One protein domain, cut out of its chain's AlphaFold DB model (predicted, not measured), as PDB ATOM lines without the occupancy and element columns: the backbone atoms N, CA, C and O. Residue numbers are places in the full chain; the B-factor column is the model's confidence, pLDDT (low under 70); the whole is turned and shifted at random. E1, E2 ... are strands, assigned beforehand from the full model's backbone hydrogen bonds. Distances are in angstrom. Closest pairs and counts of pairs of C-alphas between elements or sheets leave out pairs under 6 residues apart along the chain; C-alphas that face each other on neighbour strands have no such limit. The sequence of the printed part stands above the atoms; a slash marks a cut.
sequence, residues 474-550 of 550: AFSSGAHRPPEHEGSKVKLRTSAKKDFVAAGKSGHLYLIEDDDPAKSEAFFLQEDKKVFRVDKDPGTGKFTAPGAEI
ATOM      1  N   ALA A 474      -7.233 -11.135  26.949       85.06
ATOM      2  CA  ALA A 474      -6.394 -12.317  27.069       85.06
ATOM      3  C   ALA A 474      -4.938 -11.936  27.367       85.06
ATOM      4  O   ALA A 474      -4.377 -11.011  26.780       85.06
ATOM      5  N   PHE A 475      -4.304 -12.694  28.262       84.50
ATOM      6  CA  PHE A 475      -2.903 -12.516  28.647       84.50
ATOM      7  C   PHE A 475      -2.014 -13.629  28.090       84.50
ATOM      8  O   PHE A 475      -2.456 -14.761  27.876       84.50
ATOM      9  N   SER A 476      -0.717 -13.343  27.956       72.06
ATOM     10  CA  SER A 476       0.298 -14.315  27.514       72.06
ATOM     11  C   SER A 476       0.444 -15.555  28.424       72.06
ATOM     12  O   SER A 476       0.948 -16.598  27.990       72.06
ATOM     13  N   SER A 477      -0.011 -15.496  29.686       66.56
ATOM     14  CA  SER A 477       0.102 -16.607  30.648       66.56
ATOM     15  C   SER A 477      -0.748 -17.819  30.263       66.56
ATOM     16  O   SER A 477      -0.308 -18.950  30.480       66.56
ATOM     17  N   GLY A 478      -1.921 -17.614  29.655       60.25
ATOM     18  CA  GLY A 478      -2.871 -18.660  29.256       60.25
ATOM     19  C   GLY A 478      -3.548 -19.432  30.401       60.25
ATOM     20  O   GLY A 478      -4.431 -20.228  30.116       60.25
ATOM     21  N   ALA A 479      -3.153 -19.215  31.662       53.72
ATOM     22  CA  ALA A 479      -3.668 -19.952  32.823       53.72
ATOM     23  C   ALA A 479      -4.893 -19.289  33.477       53.72
ATOM     24  O   ALA A 479      -5.681 -19.974  34.114       53.72
ATOM     25  N   HIS A 480      -5.078 -17.981  33.275       65.06
ATOM     26  CA  HIS A 480      -6.181 -17.211  33.845       65.06
ATOM     27  C   HIS A 480      -6.634 -16.195  32.797       65.06
ATOM     28  O   HIS A 480      -5.868 -15.302  32.418       65.06
ATOM     29  N   ARG A 481      -7.847 -16.373  32.268       69.06
ATOM     30  CA  ARG A 481      -8.506 -15.369  31.429       69.06
ATOM     31  C   ARG A 481      -9.519 -14.639  32.306       69.06
ATOM     32  O   ARG A 481     -10.341 -15.320  32.919       69.06
ATOM     33  N   PRO A 482      -9.469 -13.299  32.378       74.50
ATOM     34  CA  PRO A 482     -10.577 -12.528  32.912       74.50
ATOM     35  C   PRO A 482     -11.903 -12.965  32.268       74.50
ATOM     36  O   PRO A 482     -11.894 -13.380  31.102       74.50
ATOM     37  N   PRO A 483     -13.029 -12.873  32.994       74.69
ATOM     38  CA  PRO A 483     -14.352 -13.039  32.402       74.69
ATOM     39  C   PRO A 483     -14.545 -12.137  31.173       74.69
ATOM     40  O   PRO A 483     -13.901 -11.091  31.060       74.69
ATOM     41  N   GLU A 484     -15.432 -12.538  30.256       83.25
ATOM     42  CA  GLU A 484     -15.865 -11.638  29.182       83.25
ATOM     43  C   GLU A 484     -16.523 -10.401  29.810       83.25
ATOM     44  O   GLU A 484     -17.327 -10.511  30.737       83.25
ATOM     45  N   HIS A 485     -16.166  -9.229  29.301       81.31
ATOM     46  CA  HIS A 485     -16.724  -7.965  29.737       81.31
ATOM     47  C   HIS A 485     -17.957  -7.629  28.900       81.31
ATOM     48  O   HIS A 485     -17.881  -7.577  27.668       81.31
ATOM     49  N   GLU A 486     -19.078  -7.369  29.572       78.25
ATOM     50  CA  GLU A 486     -20.308  -6.916  28.926       78.25
ATOM     51  C   GLU A 486     -20.232  -5.410  28.640       78.25
ATOM     52  O   GLU A 486     -20.550  -4.575  29.484       78.25
ATOM     53  N   GLY A 487     -19.791  -5.053  27.436       69.31
ATOM     54  CA  GLY A 487     -19.591  -3.668  27.026       69.31
ATOM     55  C   GLY A 487     -19.156  -3.571  25.572       69.31
ATOM     56  O   GLY A 487     -18.302  -4.319  25.101       69.31
ATOM     57  N   SER A 488     -19.782  -2.658  24.832       63.34
ATOM     58  CA  SER A 488     -19.631  -2.549  23.378       63.34
ATOM     59  C   SER A 488     -18.737  -1.365  22.973       63.34
ATOM     60  O   SER A 488     -18.081  -1.380  21.932       63.34
ATOM     61  N   LYS A 489     -18.628  -0.344  23.828       77.75
ATOM     62  CA  LYS A 489     -17.819   0.863  23.595       77.75
ATOM     63  C   LYS A 489     -16.678   0.957  24.591       77.75
ATOM     64  O   LYS A 489     -16.526   1.946  25.302       77.75
ATOM     65  N   VAL A 490     -15.871  -0.090  24.621       83.56
ATOM     66  CA  VAL A 490     -14.817  -0.218  25.617       83.56
ATOM     67  C   VAL A 490     -13.445   0.201  25.100       83.56
ATOM     68  O   VAL A 490     -13.121   0.049  23.918       83.56
ATOM     69  N   LYS A 491     -12.609   0.721  26.000       89.06
ATOM     70  CA  LYS A 491     -11.194   1.032  25.753       89.06
ATOM     71  C   LYS A 491     -10.327   0.349  26.791       89.06
ATOM     72  O   LYS A 491     -10.648   0.375  27.974       89.06
ATOM     73  N   LEU A 492      -9.189  -0.187  26.367       92.62
ATOM     74  CA  LEU A 492      -8.207  -0.728  27.293       92.62
ATOM     75  C   LEU A 492      -7.147   0.322  27.634       92.62
ATOM     76  O   LEU A 492      -6.490   0.871  26.748       92.62
ATOM     77  N   ARG A 493      -6.925   0.549  28.930       92.94
ATOM     78  CA  ARG A 493      -5.744   1.251  29.446       92.94
ATOM     79  C   ARG A 493      -4.869   0.299  30.232       92.94
ATOM     80  O   ARG A 493      -5.359  -0.469  31.054       92.94
ATOM     81  N   THR A 494      -3.564   0.402  30.028       92.50
ATOM     82  CA  THR A 494      -2.569  -0.410  30.728       92.50
ATOM     83  C   THR A 494      -1.597   0.492  31.477       92.50
ATOM     84  O   THR A 494      -1.210   1.560  30.998       92.50
ATOM     85  N   SER A 495      -1.227   0.109  32.699       94.56
ATOM     86  CA  SER A 495      -0.225   0.843  33.478       94.56
ATOM     87  C   SER A 495       0.569  -0.085  34.386       94.56
ATOM     88  O   SER A 495      -0.009  -0.903  35.101       94.56
ATOM     89  N   ALA A 496       1.892   0.061  34.387       95.19
ATOM     90  CA  ALA A 496       2.757  -0.673  35.300       95.19
ATOM     91  C   ALA A 496       2.463  -0.275  36.755       95.19
ATOM     92  O   ALA A 496       2.281   0.909  37.069       95.19
ATOM     93  N   LYS A 497       2.440  -1.259  37.654       93.94
ATOM     94  CA  LYS A 497       2.328  -1.050  39.101       93.94
ATOM     95  C   LYS A 497       3.323  -1.932  39.845       93.94
ATOM     96  O   LYS A 497       3.676  -3.024  39.406       93.94
ATOM     97  N   LYS A 498       3.733  -1.452  41.014       91.75
ATOM     98  CA  LYS A 498       4.550  -2.179  41.981       91.75
ATOM     99  C   LYS A 498       3.908  -2.051  43.354       91.75
ATOM    100  O   LYS A 498       3.320  -1.011  43.641       91.75
ATOM    101  N   ASP A 499       4.009  -3.105  44.157       87.19
ATOM    102  CA  ASP A 499       3.503  -3.153  45.530       87.19
ATOM    103  C   ASP A 499       1.992  -2.857  45.609       87.19
ATOM    104  O   ASP A 499       1.510  -2.260  46.565       87.19
ATOM    105  N   PHE A 500       1.245  -3.241  44.563       85.62
ATOM    106  CA  PHE A 500      -0.165  -2.873  44.407       85.62
ATOM    107  C   PHE A 500      -1.117  -3.822  45.146       85.62
ATOM    108  O   PHE A 500      -1.932  -3.372  45.941       85.62
ATOM    109  N   VAL A 501      -0.990  -5.133  44.910       85.06
ATOM    110  CA  VAL A 501      -1.778  -6.172  45.609       85.06
ATOM    111  C   VAL A 501      -0.962  -6.854  46.698       85.06
ATOM    112  O   VAL A 501      -1.446  -7.083  47.800       85.06
ATOM    113  N   ALA A 502       0.299  -7.161  46.398       82.88
ATOM    114  CA  ALA A 502       1.225  -7.791  47.324       82.88
ATOM    115  C   ALA A 502       2.544  -7.017  47.346       82.88
ATOM    116  O   ALA A 502       3.070  -6.635  46.296       82.88
ATOM    117  N   ALA A 503       3.080  -6.807  48.547       85.00
ATOM    118  CA  ALA A 503       4.366  -6.152  48.735       85.00
ATOM    119  C   ALA A 503       5.495  -6.934  48.038       85.00
ATOM    120  O   ALA A 503       5.539  -8.164  48.059       85.00
ATOM    121  N   GLY A 504       6.410  -6.208  47.408       86.62
ATOM    122  CA  GLY A 504       7.522  -6.722  46.616       86.62
ATOM    123  C   GLY A 504       7.152  -7.186  45.205       86.62
ATOM    124  O   GLY A 504       8.048  -7.593  44.465       86.62
ATOM    125  N   LYS A 505       5.872  -7.155  44.809       90.75
ATOM    126  CA  LYS A 505       5.409  -7.697  43.522       90.75
ATOM    127  C   LYS A 505       5.109  -6.590  42.513       90.75
ATOM    128  O   LYS A 505       4.414  -5.622  42.821       90.75
ATOM    129  N   SER A 506       5.608  -6.771  41.293       93.56
ATOM    130  CA  SER A 506       5.314  -5.921  40.134       93.56
ATOM    131  C   SER A 506       4.270  -6.571  39.227       93.56
ATOM    132  O   SER A 506       4.034  -7.781  39.303       93.56
ATOM    133  N   GLY A 507       3.652  -5.764  38.373       94.12
ATOM    134  CA  GLY A 507       2.714  -6.221  37.357       94.12
ATOM    135  C   GLY A 507       2.110  -5.067  36.564       94.12
ATOM    136  O   GLY A 507       2.565  -3.924  36.670       94.12
ATOM    137  N   HIS A 508       1.041  -5.350  35.826       95.44
ATOM    138  CA  HIS A 508       0.293  -4.347  35.069       95.44
ATOM    139  C   HIS A 508      -1.176  -4.314  35.482       95.44
ATOM    140  O   HIS A 508      -1.826  -5.349  35.635       95.44
ATOM    141  N   LEU A 509      -1.687  -3.098  35.678       94.06
ATOM    142  CA  LEU A 509      -3.105  -2.809  35.844       94.06
ATOM    143  C   LEU A 509      -3.715  -2.568  34.464       94.06
ATOM    144  O   LEU A 509      -3.285  -1.662  33.747       94.06
ATOM    145  N   TYR A 510      -4.727  -3.359  34.146       93.50
ATOM    146  CA  TYR A 510      -5.539  -3.311  32.943       93.50
ATOM    147  C   TYR A 510      -6.912  -2.769  33.310       93.50
ATOM    148  O   TYR A 510      -7.601  -3.370  34.125       93.50
ATOM    149  N   LEU A 511      -7.299  -1.638  32.737       93.56
ATOM    150  CA  LEU A 511      -8.603  -1.015  32.936       93.56
ATOM    151  C   LEU A 511      -9.379  -1.079  31.625       93.56
ATOM    152  O   LEU A 511      -8.961  -0.467  30.640       93.56
ATOM    153  N   ILE A 512     -10.493  -1.803  31.633       92.12
ATOM    154  CA  ILE A 512     -11.506  -1.784  30.583       92.12
ATOM    155  C   ILE A 512     -12.469  -0.648  30.935       92.12
ATOM    156  O   ILE A 512     -13.258  -0.753  31.873       92.12
ATOM    157  N   GLU A 513     -12.339   0.475  30.235       91.88
ATOM    158  CA  GLU A 513     -13.212   1.639  30.387       91.88
ATOM    159  C   GLU A 513     -14.429   1.483  29.482       91.88
ATOM    160  O   GLU A 513     -14.257   1.436  28.265       91.88
ATOM    161  N   ASP A 514     -15.622   1.450  30.069       89.56
ATOM    162  CA  ASP A 514     -16.902   1.529  29.358       89.56
ATOM    163  C   ASP A 514     -17.467   2.962  29.429       89.56
ATOM    164  O   ASP A 514     -17.126   3.735  30.333       89.56
ATOM    165  N   ASP A 515     -18.323   3.324  28.470       87.06
ATOM    166  CA  ASP A 515     -19.047   4.601  28.471       87.06
ATOM    167  C   ASP A 515     -19.943   4.748  29.718       87.06
ATOM    168  O   ASP A 515     -20.180   5.872  30.166       87.06
ATOM    169  N   ASP A 516     -20.419   3.632  30.285       86.56
ATOM    170  CA  ASP A 516     -20.992   3.556  31.627       86.56
ATOM    171  C   ASP A 516     -19.882   3.249  32.655       86.56
ATOM    172  O   ASP A 516     -19.416   2.108  32.765       86.56
ATOM    173  N   PRO A 517     -19.452   4.229  33.476       85.25
ATOM    174  CA  PRO A 517     -18.392   4.013  34.455       85.25
ATOM    175  C   PRO A 517     -18.716   2.923  35.483       85.25
ATOM    176  O   PRO A 517     -17.786   2.351  36.046       85.25
ATOM    177  N   ALA A 518     -20.002   2.626  35.725       84.88
ATOM    178  CA  ALA A 518     -20.421   1.564  36.640       84.88
ATOM    179  C   ALA A 518     -20.159   0.159  36.078       84.88
ATOM    180  O   ALA A 518     -20.113  -0.801  36.844       84.88
ATOM    181  N   LYS A 519     -19.974   0.047  34.759       86.19
ATOM    182  CA  LYS A 519     -19.617  -1.202  34.084       86.19
ATOM    183  C   LYS A 519     -18.122  -1.374  33.906       86.19
ATOM    184  O   LYS A 519     -17.706  -2.484  33.632       86.19
ATOM    185  N   SER A 520     -17.317  -0.320  34.067       88.69
ATOM    186  CA  SER A 520     -15.864  -0.402  33.880       88.69
ATOM    187  C   SER A 520     -15.228  -1.404  34.842       88.69
ATOM    188  O   SER A 520     -15.544  -1.433  36.031       88.69
ATOM    189  N   GLU A 521     -14.268  -2.177  34.347       90.31
ATOM    190  CA  GLU A 521     -13.612  -3.231  35.120       90.31
ATOM    191  C   GLU A 521     -12.101  -3.077  35.093       90.31
ATOM    192  O   GLU A 521     -11.518  -2.656  34.092       90.31
ATOM    193  N   ALA A 522     -11.447  -3.442  36.193       91.56
ATOM    194  CA  ALA A 522     -10.001  -3.443  36.267       91.56
ATOM    195  C   ALA A 522      -9.458  -4.788  36.747       91.56
ATOM    196  O   ALA A 522     -10.004  -5.437  37.640       91.56
ATOM    197  N   PHE A 523      -8.334  -5.175  36.158       92.19
ATOM    198  CA  PHE A 523      -7.610  -6.395  36.470       92.19
ATOM    199  C   PHE A 523      -6.144  -6.063  36.705       92.19
ATOM    200  O   PHE A 523      -5.552  -5.271  35.973       92.19
ATOM    201  N   PHE A 524      -5.531  -6.680  37.706       92.44
ATOM    202  CA  PHE A 524      -4.095  -6.599  37.923       92.44
ATOM    203  C   PHE A 524      -3.461  -7.959  37.671       92.44
ATOM    204  O   PHE A 524      -3.818  -8.937  38.322       92.44
ATOM    205  N   LEU A 525      -2.519  -8.009  36.734       92.50
ATOM    206  CA  LEU A 525      -1.744  -9.203  36.416       92.50
ATOM    207  C   LEU A 525      -0.338  -9.054  37.000       92.50
ATOM    208  O   LEU A 525       0.403  -8.149  36.611       92.50
ATOM    209  N   GLN A 526       0.022  -9.946  37.920       92.31
ATOM    210  CA  GLN A 526       1.336  -9.982  38.564       92.31
ATOM    211  C   GLN A 526       2.368 -10.780  37.760       92.31
ATOM    212  O   GLN A 526       2.027 -11.682  36.994       92.31
ATOM    213  N   GLU A 527       3.655 -10.488  37.980       91.69
ATOM    214  CA  GLU A 527       4.778 -11.203  37.340       91.69
ATOM    215  C   GLU A 527       4.831 -12.706  37.674       91.69
ATOM    216  O   GLU A 527       5.371 -13.505  36.911       91.69
ATOM    217  N   ASP A 528       4.219 -13.128  38.783       90.19
ATOM    218  CA  ASP A 528       4.034 -14.542  39.130       90.19
ATOM    219  C   ASP A 528       2.749 -15.158  38.545       90.19
ATOM    220  O   ASP A 528       2.371 -16.263  38.931       90.19
ATOM    221  N   LYS A 529       2.148 -14.491  37.545       90.81
ATOM    222  CA  LYS A 529       1.002 -14.921  36.717       90.81
ATOM    223  C   LYS A 529      -0.359 -14.916  37.409       90.81
ATOM    224  O   LYS A 529      -1.336 -15.321  36.783       90.81
ATOM    225  N   LYS A 530      -0.429 -14.424  38.645       89.19
ATOM    226  CA  LYS A 530      -1.680 -14.266  39.389       89.19
ATOM    227  C   LYS A 530      -2.487 -13.096  38.830       89.19
ATOM    228  O   LYS A 530      -1.930 -12.017  38.593       89.19
ATOM    229  N   VAL A 531      -3.785 -13.306  38.633       90.00
ATOM    230  CA  VAL A 531      -4.726 -12.268  38.192       90.00
ATOM    231  C   VAL A 531      -5.635 -11.900  39.354       90.00
ATOM    232  O   VAL A 531      -6.153 -12.771  40.044       90.00
ATOM    233  N   PHE A 532      -5.844 -10.604  39.562       90.25
ATOM    234  CA  PHE A 532      -6.740 -10.080  40.588       90.25
ATOM    235  C   PHE A 532      -7.764  -9.167  39.939       90.25
ATOM    236  O   PHE A 532      -7.392  -8.312  39.131       90.25
ATOM    237  N   ARG A 533      -9.035  -9.300  40.324       90.31
ATOM    238  CA  ARG A 533     -10.033  -8.261  40.060       90.31
ATOM    239  C   ARG A 533      -9.768  -7.077  40.989       90.31
ATOM    240  O   ARG A 533      -9.414  -7.258  42.155       90.31
ATOM    241  N   VAL A 534      -9.890  -5.871  40.454       91.06
ATOM    242  CA  VAL A 534      -9.525  -4.630  41.133       91.06
ATOM    243  C   VAL A 534     -10.717  -3.684  41.105       91.06
ATOM    244  O   VAL A 534     -11.270  -3.420  40.039       91.06
ATOM    245  N   ASP A 535     -11.064  -3.133  42.262       88.88
ATOM    246  CA  ASP A 535     -12.116  -2.133  42.397       88.88
ATOM    247  C   ASP A 535     -11.524  -0.733  42.294       88.88
ATOM    248  O   ASP A 535     -10.400  -0.462  42.730       88.88
ATOM    249  N   LYS A 536     -12.297   0.188  41.721       88.38
ATOM    250  CA  LYS A 536     -11.966   1.610  41.678       88.38
ATOM    251  C   LYS A 536     -12.851   2.347  42.671       88.38
ATOM    252  O   LYS A 536     -14.065   2.394  42.501       88.38
ATOM    253  N   ASP A 537     -12.243   2.958  43.680       84.56
ATOM    254  CA  ASP A 537     -12.949   3.805  44.632       84.56
ATOM    255  C   ASP A 537     -13.547   5.024  43.895       84.56
ATOM    256  O   ASP A 537     -12.801   5.789  43.268       84.56
ATOM    257  N   PRO A 538     -14.874   5.229  43.945       79.12
ATOM    258  CA  PRO A 538     -15.536   6.270  43.163       79.12
ATOM    259  C   PRO A 538     -15.259   7.692  43.677       79.12
ATOM    260  O   PRO A 538     -15.372   8.641  42.907       79.12
ATOM    261  N   GLY A 539     -14.885   7.864  44.951       81.12
ATOM    262  CA  GLY A 539     -14.633   9.178  45.553       81.12
ATOM    263  C   GLY A 539     -13.195   9.670  45.377       81.12
ATOM    264  O   GLY A 539     -12.949  10.871  45.291       81.12
ATOM    265  N   THR A 540     -12.235   8.748  45.310       85.56
ATOM    266  CA  THR A 540     -10.797   9.054  45.237       85.56
ATOM    267  C   THR A 540     -10.164   8.666  43.904       85.56
ATOM    268  O   THR A 540      -9.043   9.088  43.612       85.56
ATOM    269  N   GLY A 541     -10.841   7.834  43.106       82.81
ATOM    270  CA  GLY A 541     -10.311   7.249  41.876       82.81
ATOM    271  C   GLY A 541      -9.176   6.246  42.099       82.81
ATOM    272  O   GLY A 541      -8.559   5.808  41.125       82.81
ATOM    273  N   LYS A 542      -8.865   5.901  43.357       86.69
ATOM    274  CA  LYS A 542      -7.811   4.942  43.700       86.69
ATOM    275  C   LYS A 542      -8.298   3.522  43.458       86.69
ATOM    276  O   LYS A 542      -9.438   3.190  43.749       86.69
ATOM    277  N   PHE A 543      -7.401   2.686  42.957       87.56
ATOM    278  CA  PHE A 543      -7.676   1.273  42.768       87.56
ATOM    279  C   PHE A 543      -7.280   0.479  44.017       87.56
ATOM    280  O   PHE A 543      -6.214   0.730  44.585       87.56
ATOM    281  N   THR A 544      -8.103  -0.483  44.417       85.06
ATOM    282  CA  THR A 544      -7.836  -1.441  45.496       85.06
ATOM    283  C   THR A 544      -8.127  -2.849  44.984       85.06
ATOM    284  O   THR A 544      -9.037  -3.043  44.190       85.06
ATOM    285  N   ALA A 545      -7.344  -3.849  45.388       80.81
ATOM    286  CA  ALA A 545      -7.650  -5.249  45.091       80.81
ATOM    287  C   ALA A 545      -8.363  -5.852  46.310       80.81
ATOM    288  O   ALA A 545      -7.696  -6.131  47.309       80.81
ATOM    289  N   PRO A 546      -9.699  -5.996  46.292       63.06
ATOM    290  CA  PRO A 546     -10.472  -6.314  47.492       63.06
ATOM    291  C   PRO A 546     -10.521  -7.815  47.809       63.06
ATOM    292  O   PRO A 546     -11.071  -8.189  48.843       63.06
ATOM    293  N   GLY A 547      -9.986  -8.686  46.945       62.31
ATOM    294  CA  GLY A 547     -10.239 -10.126  47.016       62.31
ATOM    295  C   GLY A 547      -9.150 -11.027  46.434       62.31
ATOM    296  O   GLY A 547      -8.130 -10.568  45.919       62.31
ATOM    297  N   ALA A 548      -9.392 -12.332  46.592       69.88
ATOM    298  CA  ALA A 548      -8.526 -13.429  46.177       69.88
ATOM    299  C   ALA A 548      -8.257 -13.438  44.660       69.88
ATOM    300  O   ALA A 548      -8.993 -12.844  43.874       69.88
ATOM    301  N   GLU A 549      -7.178 -14.118  44.280       80.88
ATOM    302  CA  GLU A 549      -6.839 -14.446  42.891       80.88
ATOM    303  C   GLU A 549      -8.042 -15.073  42.159       80.88
ATOM    304  O   GLU A 549      -8.759 -15.878  42.761       80.88
ATOM    305  N   ILE A 550      -8.268 -14.678  40.899       79.94
ATOM    306  CA  ILE A 550      -9.396 -15.146  40.068       79.94
ATOM    307  C   ILE A 550      -9.044 -16.301  39.130       79.94
ATOM    308  O   ILE A 550      -7.897 -16.366  38.620       79.94
TER     309      ILE A 550
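This is residues 474 to 550 of the 550 residues of an uncharacterized protein of Deltaproteobacteria bacterium (UniProt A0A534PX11). Little of this domain is regular structure: it is one strongly twisted wall of four antiparallel strands, E1 to E4, with long unnamed stretches at both ends of the printed part. After E4 the backbone folds back, residues 543 to 544 pairing with 535 to 536. The 77 printed residues include 28 in named strands, a meander, each strand the antiparallel neighbour of the one before, in order E1 E2 E3 E4. The class is all strand; the whole is compact, radius of gyration of the C-alphas 12.2 A, spanning 33 by 30 by 20 A.

After residues 474 to 490, E1, residues 491 to 498, begins at C-alpha (-11.194, 1.032, 25.753) and measures 22.8 A. E2, residues 506 to 513, measures 22.3 A. E3 is residues 521 to 526; E4, residues 531 to 536, ends at (-11.966, 1.610, 41.678).

Hairpin E1 and E2 has N 493 and O 511 within hydrogen-bond range, 2.8 A. Hairpin E2 and E3 has N 510 and O 523, 2.8 A. Hairpin E3 and E4 has N 534 and O 522, 2.8 A. Edge strands E1 and E4 are apart.

The printed part has no cut. No link is long. Residues 477 to 481, 487 to 488 and 546 to 548 have pLDDT under 70.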